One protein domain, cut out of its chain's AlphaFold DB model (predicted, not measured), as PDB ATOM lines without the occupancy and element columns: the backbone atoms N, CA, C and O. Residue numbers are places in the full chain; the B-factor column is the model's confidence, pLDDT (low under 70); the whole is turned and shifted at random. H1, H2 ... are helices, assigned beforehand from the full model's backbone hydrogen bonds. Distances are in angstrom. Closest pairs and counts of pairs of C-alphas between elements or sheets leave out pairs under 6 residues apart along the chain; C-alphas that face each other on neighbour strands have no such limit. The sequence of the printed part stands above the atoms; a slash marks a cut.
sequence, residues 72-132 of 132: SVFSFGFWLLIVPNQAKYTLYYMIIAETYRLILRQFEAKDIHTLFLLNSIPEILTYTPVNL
ATOM      1  N   SER A  72     222.305 151.429 192.915       93.62
ATOM      2  CA  SER A  72     222.223 151.572 194.371       93.62
ATOM      3  C   SER A  72     220.829 152.028 194.811       93.62
ATOM      4  O   SER A  72     220.258 151.418 195.713       93.62
ATOM      5  N   VAL A  73     220.233 153.014 194.130       94.31
ATOM      6  CA  VAL A  73     218.863 153.482 194.405       94.31
ATOM      7  C   VAL A  73     217.851 152.346 194.241       94.31
ATOM      8  O   VAL A  73     217.005 152.142 195.113       94.31
ATOM      9  N   PHE A  74     217.973 151.554 193.172       93.94
ATOM     10  CA  PHE A  74     217.117 150.384 192.965       93.94
ATOM     11  C   PHE A  74     217.301 149.322 194.052       93.94
ATOM     12  O   PHE A  74     216.314 148.783 194.548       93.94
ATOM     13  N   SER A  75     218.541 149.043 194.453       91.56
ATOM     14  CA  SER A  75     218.848 148.071 195.507       91.56
ATOM     15  C   SER A  75     218.236 148.475 196.852       91.56
ATOM     16  O   SER A  75     217.577 147.663 197.505       91.56
ATOM     17  N   PHE A  76     218.354 149.753 197.230       89.00
ATOM     18  CA  PHE A  76     217.704 150.286 198.428       89.00
ATOM     19  C   PHE A  76     216.177 150.185 198.349       89.00
ATOM     20  O   PHE A  76     215.545 149.740 199.307       89.00
ATOM     21  N   GLY A  77     215.581 150.540 197.204       87.94
ATOM     22  CA  GLY A  77     214.138 150.408 196.985       87.94
ATOM     23  C   GLY A  77     213.655 148.960 197.097       87.94
ATOM     24  O   GLY A  77     212.653 148.689 197.755       87.94
ATOM     25  N   PHE A  78     214.402 148.016 196.525       91.38
ATOM     26  CA  PHE A  78     214.103 146.588 196.599       91.38
ATOM     27  C   PHE A  78     214.152 146.056 198.035       91.38
ATOM     28  O   PHE A  78     213.236 145.360 198.475       91.38
ATOM     29  N   TRP A  79     215.175 146.436 198.802       86.12
ATOM     30  CA  TRP A  79     215.269 146.076 200.217       86.12
ATOM     31  C   TRP A  79     214.095 146.628 201.027       86.12
ATOM     32  O   TRP A  79     213.531 145.930 201.870       86.12
ATOM     33  N   LEU A  80     213.664 147.853 200.719       84.12
ATOM     34  CA  LEU A  80     212.496 148.469 201.341       84.12
ATOM     35  C   LEU A  80     211.212 147.692 201.015       84.12
ATOM     36  O   LEU A  80     210.316 147.643 201.850       84.12
ATOM     37  N   LEU A  81     211.099 147.022 199.863       85.19
ATOM     38  CA  LEU A  81     209.947 146.162 199.562       85.19
ATOM     39  C   LEU A  81     209.907 144.903 200.440       85.19
ATOM     40  O   LEU A  81     208.830 144.581 200.942       85.19
ATOM     41  N   ILE A  82     211.055 144.253 200.663       90.19
ATOM     42  CA  ILE A  82     211.176 142.998 201.432       90.19
ATOM     43  C   ILE A  82     210.933 143.202 202.932       90.19
ATOM     44  O   ILE A  82     210.362 142.329 203.587       90.19
ATOM     45  N   VAL A  83     211.374 144.333 203.491       88.12
ATOM     46  CA  VAL A  83     211.229 144.618 204.928       88.12
ATOM     47  C   VAL A  83     209.746 144.535 205.336       88.12
ATOM     48  O   VAL A  83     208.885 145.019 204.610       88.12
ATOM     49  N   PRO A  84     209.386 143.940 206.487       85.06
ATOM     50  CA  PRO A  84     207.997 143.893 206.940       85.06
ATOM     51  C   PRO A  84     207.466 145.296 207.269       85.06
ATOM     52  O   PRO A  84     208.181 146.121 207.835       85.06
ATOM     53  N   ASN A  85     206.191 145.565 206.962       82.75
ATOM     54  CA  ASN A  85     205.591 146.903 207.097       82.75
ATOM     55  C   ASN A  85     205.779 147.523 208.493       82.75
ATOM     56  O   ASN A  85     206.093 148.703 208.582       82.75
ATOM     57  N   GLN A  86     205.690 146.729 209.565       76.25
ATOM     58  CA  GLN A  86     205.929 147.195 210.940       76.25
ATOM     59  C   GLN A  86     207.333 147.806 211.115       76.25
ATOM     60  O   GLN A  86     207.480 148.876 211.697       76.25
ATOM     61  N   ALA A  87     208.366 147.177 210.540       81.06
ATOM     62  CA  ALA A  87     209.737 147.680 210.590       81.06
ATOM     63  C   ALA A  87     209.956 148.897 209.672       81.06
ATOM     64  O   ALA A  87     210.743 149.774 210.022       81.06
ATOM     65  N   LYS A  88     209.234 149.002 208.540       81.31
ATOM     66  CA  LYS A  88     209.279 150.191 207.662       81.31
ATOM     67  C   LYS A  88     208.799 151.442 208.390       81.31
ATOM     68  O   LYS A  88     209.455 152.477 208.310       81.31
ATOM     69  N   TYR A  89     207.682 151.342 209.112       81.38
ATOM     70  CA  TYR A  89     207.151 152.467 209.879       81.38
ATOM     71  C   TYR A  89     208.116 152.873 210.994       81.38
ATOM     72  O   TYR A  89     208.436 154.052 211.106       81.38
ATOM     73  N   THR A  90     208.663 151.914 211.747       83.25
ATOM     74  CA  THR A  90     209.677 152.198 212.777       83.25
ATOM     75  C   THR A  90     210.909 152.896 212.198       83.25
ATOM     76  O   THR A  90     211.363 153.890 212.761       83.25
ATOM     77  N   LEU A  91     211.420 152.434 211.052       82.69
ATOM     78  CA  LEU A  91     212.551 153.061 210.363       82.69
ATOM     79  C   LEU A  91     212.218 154.498 209.926       82.69
ATOM     80  O   LEU A  91     213.013 155.408 210.142       82.69
ATOM     81  N   TYR A  92     211.034 154.714 209.351       83.31
ATOM     82  CA  TYR A  92     210.584 156.029 208.891       83.31
ATOM     83  C   TYR A  92     210.446 157.025 210.048       83.31
ATOM     84  O   TYR A  92     210.988 158.129 209.982       83.31
ATOM     85  N   TYR A  93     209.796 156.621 211.144       83.56
ATOM     86  CA  TYR A  93     209.668 157.458 212.339       83.56
ATOM     87  C   TYR A  93     211.023 157.733 213.001       83.56
ATOM     88  O   TYR A  93     211.246 158.853 213.450       83.56
ATOM     89  N   MET A  94     211.948 156.767 213.015       85.31
ATOM     90  CA  MET A  94     213.307 156.955 213.540       85.31
ATOM     91  C   MET A  94     214.118 157.952 212.706       85.31
ATOM     92  O   MET A  94     214.746 158.845 213.271       85.31
ATOM     93  N   ILE A  95     214.078 157.847 211.374       83.81
ATOM     94  CA  ILE A  95     214.763 158.791 210.475       83.81
ATOM     95  C   ILE A  95     214.209 160.205 210.666       83.81
ATOM     96  O   ILE A  95     214.978 161.161 210.768       83.81
ATOM     97  N   ILE A  96     212.887 160.344 210.754       82.31
ATOM     98  CA  ILE A  96     212.229 161.632 210.979       82.31
ATOM     99  C   ILE A  96     212.585 162.205 212.352       82.31
ATOM    100  O   ILE A  96     212.954 163.373 212.441       82.31
ATOM    101  N   ALA A  97     212.520 161.400 213.411       83.12
ATOM    102  CA  ALA A  97     212.853 161.830 214.764       83.12
ATOM    103  C   ALA A  97     214.318 162.272 214.880       83.12
ATOM    104  O   ALA A  97     214.585 163.325 215.454       83.12
ATOM    105  N   GLU A  98     215.259 161.529 214.289       84.69
ATOM    106  CA  GLU A  98     216.677 161.903 214.292       84.69
ATOM    107  C   GLU A  98     216.926 163.155 213.443       84.69
ATOM    108  O   GLU A  98     217.677 164.041 213.841       84.69
ATOM    109  N   THR A  99     216.234 163.294 212.311       81.56
ATOM    110  CA  THR A  99     216.301 164.501 211.477       81.56
ATOM    111  C   THR A  99     215.783 165.722 212.237       81.56
ATOM    112  O   THR A  99     216.463 166.745 212.281       81.56
ATOM    113  N   TYR A 100     214.639 165.621 212.918       82.31
ATOM    114  CA  TYR A 100     214.136 166.694 213.781       82.31
ATOM    115  C   TYR A 100     215.077 166.979 214.950       82.31
ATOM    116  O   TYR A 100     215.316 168.144 215.256       82.31
ATOM    117  N   ARG A 101     215.656 165.948 215.572       80.44
ATOM    118  CA  ARG A 101     216.656 166.099 216.636       80.44
ATOM    119  C   ARG A 101     217.873 166.882 216.148       80.44
ATOM    120  O   ARG A 101     218.367 167.728 216.882       80.44
ATOM    121  N   LEU A 102     218.349 166.612 214.933       78.00
ATOM    122  CA  LEU A 102     219.503 167.288 214.337       78.00
ATOM    123  C   LEU A 102     219.176 168.716 213.877       78.00
ATOM    124  O   LEU A 102     220.012 169.596 214.041       78.00
ATOM    125  N   ILE A 103     217.969 168.962 213.357       76.06
ATOM    126  CA  ILE A 103     217.506 170.296 212.931       76.06
ATOM    127  C   ILE A 103     217.222 171.204 214.133       76.06
ATOM    128  O   ILE A 103     217.563 172.382 214.114       76.06
ATOM    129  N   LEU A 104     216.600 170.666 215.183       72.56
ATOM    130  CA  LEU A 104     216.264 171.397 216.410       72.56
ATOM    131  C   LEU A 104     217.396 171.372 217.441       72.56
ATOM    132  O   LEU A 104     217.225 171.880 218.553       72.56
ATOM    133  N   ARG A 105     218.549 170.782 217.099       75.00
ATOM    134  CA  ARG A 105     219.727 170.803 217.960       75.00
ATOM    135  C   ARG A 105     220.151 172.258 218.145       75.00
ATOM    136  O   ARG A 105     220.643 172.890 217.217       75.00
ATOM    137  N   GLN A 106     219.969 172.780 219.357       68.62
ATOM    138  CA  GLN A 106     220.546 174.062 219.752       68.62
ATOM    139  C   GLN A 106     222.068 173.946 219.608       68.62
ATOM    140  O   GLN A 106     222.675 173.052 220.201       68.62
ATOM    141  N   PHE A 107     222.663 174.798 218.771       66.31
ATOM    142  CA  PHE A 107     224.109 174.828 218.575       66.31
ATOM    143  C   PHE A 107     224.772 175.236 219.890       66.31
ATOM    144  O   PHE A 107     224.586 176.351 220.378       66.31
ATOM    145  N   GLU A 108     225.520 174.314 220.486       73.38
ATOM    146  CA  GLU A 108     226.240 174.564 221.730       73.38
ATOM    147  C   GLU A 108     227.542 175.319 221.429       73.38
ATOM    148  O   GLU A 108     228.071 175.258 220.317       73.38
ATOM    149  N   ALA A 109     228.133 175.983 222.427       69.94
ATOM    150  CA  ALA A 109     229.393 176.722 222.255       69.94
ATOM    151  C   ALA A 109     230.544 175.857 221.685       69.94
ATOM    152  O   ALA A 109     231.474 176.370 221.063       69.94
ATOM    153  N   LYS A 110     230.456 174.531 221.846       72.88
ATOM    154  CA  LYS A 110     231.382 173.540 221.286       72.88
ATOM    155  C   LYS A 110     231.287 173.400 219.759       72.88
ATOM    156  O   LYS A 110     232.278 173.050 219.124       72.88
ATOM    157  N   ASP A 111     230.129 173.680 219.162       70.88
ATOM    158  CA  ASP A 111     229.887 173.507 217.725       70.88
ATOM    159  C   ASP A 111     230.390 174.707 216.887       70.88
ATOM    160  O   ASP A 111     230.572 174.579 215.676       70.88
ATOM    161  N   ILE A 112     230.695 175.848 217.525       70.38
ATOM    162  CA  ILE A 112     231.166 177.088 216.874       70.38
ATOM    163  C   ILE A 112     232.481 176.866 216.112       70.38
ATOM    164  O   ILE A 112     232.633 177.321 214.979       70.38
ATOM    165  N   HIS A 113     233.424 176.127 216.700       72.38
ATOM    166  CA  HIS A 113     234.710 175.836 216.057       72.38
ATOM    167  C   HIS A 113     234.532 174.965 214.803       72.38
ATOM    168  O   HIS A 113     235.196 175.165 213.788       72.38
ATOM    169  N   THR A 114     233.600 174.013 214.843       68.81
ATOM    170  CA  THR A 114     233.300 173.124 213.715       68.81
ATOM    171  C   THR A 114     232.568 173.865 212.594       68.81
ATOM    172  O   THR A 114     232.855 173.632 211.422       68.81
ATOM    173  N   LEU A 115     231.674 174.800 212.937       66.19
ATOM    174  CA  LEU A 115     231.015 175.697 211.980       66.19
ATOM    175  C   LEU A 115     232.013 176.634 211.286       66.19
ATOM    176  O   LEU A 115     231.920 176.827 210.077       66.19
ATOM    177  N   PHE A 116     232.995 177.166 212.023       69.25
ATOM    178  CA  PHE A 116     234.073 177.975 211.450       69.25
ATOM    179  C   PHE A 116     234.880 177.186 210.408       69.25
ATOM    180  O   PHE A 116     235.077 177.670 209.294       69.25
ATOM    181  N   LEU A 117     235.255 175.941 210.732       67.44
ATOM    182  CA  LEU A 117     235.946 175.037 209.805       67.44
ATOM    183  C   LEU A 117     235.102 174.708 208.565       67.44
ATOM    184  O   LEU A 117     235.642 174.651 207.463       67.44
ATOM    185  N   LEU A 118     233.785 174.521 208.720       64.94
ATOM    186  CA  LEU A 118     232.877 174.280 207.593       64.94
ATOM    187  C   LEU A 118     232.795 175.490 206.655       64.94
ATOM    188  O   LEU A 118     232.780 175.333 205.437       64.94
ATOM    189  N   ASN A 119     232.778 176.696 207.222       61.75
ATOM    190  CA  ASN A 119     232.725 177.937 206.455       61.75
ATOM    191  C   ASN A 119     234.060 178.269 205.757       61.75
ATOM    192  O   ASN A 119     234.089 179.118 204.876       61.75
ATOM    193  N   SER A 120     235.152 177.575 206.107       61.12
ATOM    194  CA  SER A 120     236.443 177.645 205.397       61.12
ATOM    195  C   SER A 120     236.502 176.726 204.162       61.12
ATOM    196  O   SER A 120     237.402 176.844 203.335       61.12
ATOM    197  N   ILE A 121     235.559 175.784 204.013       59.41
ATOM    198  CA  ILE A 121     235.530 174.822 202.897       59.41
ATOM    199  C   ILE A 121     235.317 175.483 201.518       59.41
ATOM    200  O   ILE A 121     236.014 175.072 200.585       59.41
ATOM    201  N   PRO A 122     234.433 176.493 201.330       54.66
ATOM    202  CA  PRO A 122     234.322 177.162 200.036       54.66
ATOM    203  C   PRO A 122     235.643 177.799 199.597       54.66
ATOM    204  O   PRO A 122     235.949 177.749 198.414       54.66
ATOM    205  N   GLU A 123     236.457 178.301 200.532       52.53
ATOM    206  CA  GLU A 123     237.742 178.964 200.258       52.53
ATOM    207  C   GLU A 123     238.822 177.996 199.727       52.53
ATOM    208  O   GLU A 123     239.695 178.384 198.954       52.53
ATOM    209  N   ILE A 124     238.723 176.707 200.074       51.16
ATOM    210  CA  ILE A 124     239.599 175.640 199.558       51.16
ATOM    211  C   ILE A 124     239.128 175.154 198.173       51.16
ATOM    212  O   ILE A 124     239.941 174.707 197.363       51.16
ATOM    213  N   LEU A 125     237.826 175.256 197.874       47.53
ATOM    214  CA  LEU A 125     237.236 174.802 196.607       47.53
ATOM    215  C   LEU A 125     237.201 175.886 195.512       47.53
ATOM    216  O   LEU A 125     237.165 175.536 194.330       47.53
ATOM    217  N   THR A 126     237.284 177.178 195.853       48.78
ATOM    218  CA  THR A 126     237.453 178.278 194.877       48.78
ATOM    219  C   THR A 126     238.865 178.390 194.300       48.78
ATOM    220  O   THR A 126     239.066 179.146 193.355       48.78
ATOM    221  N   TYR A 127     239.837 177.600 194.769       49.03
ATOM    222  CA  TYR A 127     241.183 177.528 194.178       49.03
ATOM    223  C   TYR A 127     241.267 176.597 192.950       49.03
ATOM    224  O   TYR A 127     242.295 175.970 192.685       49.03
ATOM    225  N   THR A 128     240.184 176.494 192.176       45.91
ATOM    226  CA  THR A 128     240.255 176.011 190.794       45.91
ATOM    227  C   THR A 128     240.568 177.218 189.906       45.91
ATOM    228  O   THR A 128     239.733 178.113 189.799       45.91
ATOM    229  N   PRO A 129     241.758 177.309 189.282       46.69
ATOM    230  CA  PRO A 129     242.007 178.370 188.320       46.69
ATOM    231  C   PRO A 129     241.062 178.154 187.136       46.69
ATOM    232  O   PRO A 129     241.237 177.221 186.353       46.69
ATOM    233  N   VAL A 130     240.048 179.009 187.014       49.09
ATOM    234  CA  VAL A 130     239.282 179.156 185.776       49.09
ATOM    235  C   VAL A 130     240.196 179.864 184.778       49.09
ATOM    236  O   VAL A 130     240.160 181.077 184.633       49.09
ATOM    237  N   ASN A 131     241.072 179.085 184.146       49.88
ATOM    238  CA  ASN A 131     241.688 179.415 182.870       49.88
ATOM    239  C   ASN A 131     241.260 178.328 181.884       49.88
ATOM    240  O   ASN A 131     241.945 177.313 181.732       49.88
ATOM    241  N   LEU A 132     240.112 178.549 181.246       41.94
ATOM    242  CA  LEU A 132     239.855 178.126 179.874       41.94
ATOM    243  C   LEU A 132     238.892 179.116 179.219       41.94
ATOM    244  O   LEU A 132     237.841 179.386 179.843       41.94
TER     245      LEU A 132
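AT A GLANCE: This is residues 72 to 132 of the 132 residues of an uncharacterized protein of Shewanella benthica (UniProt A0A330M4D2). The domain is an open, flat string of helices with no packed core: H1 and the long H2 make a V, and beyond H2 the short helices H3 and H4, with the end stretch 126 to 132, go off as a second arm that does not fold back onto the V. No two helices touch. The printed part has 61 residues with four named helices, H1, H2, H3 and H4 in that order, and no named strand; the class is all helix. The whole is extended, with a radius of gyration of the C-alphas of 19.6 A, and it spans 52 by 41 by 11 A.

HOW THE PARTS SIT: H1, residues 72 to 82, and H2, residues 85 to 103, are close but not clearly touching; their closest C-alphas, those of Leu 80 and Lys 88, are 7.3 A apart. They run opposite ways at a steep tilt of 50 degrees. H3, residues 112 to 119, is apart from H1 and H2. H4, residues 121 to 125, is apart from H1 and H2 and meets H3 only through their link. In H1, H2, H3 and H4 every O i to N i+4 pair is within hydrogen-bond range.

IN THESE COORDINATES: H1 begins at C-alpha 72, (222.223, 151.572, 194.371), and is 15.7 A long from first to last C-alpha. H2 is 26.9 A long and ends at C-alpha 103, (217.506, 170.296, 212.931). H3 is 10.6 A long. H4 is 6.5 A long and ends at C-alpha 125, (237.236, 174.802, 196.607).

THE WHOLE: The two C-alphas farthest apart, those of Gln 86 and Asn 131, are 55.7 A apart. The printed part has no cut and ends at the chain's last residue, Leu 132. The links H1 to H2 and H3 to H4 are tight, and H2 to H3, with 8 residues, is short. Mean pLDDT of the printed part is 73.5; residues 106 to 107, 109 and 114 to 132 are under 70.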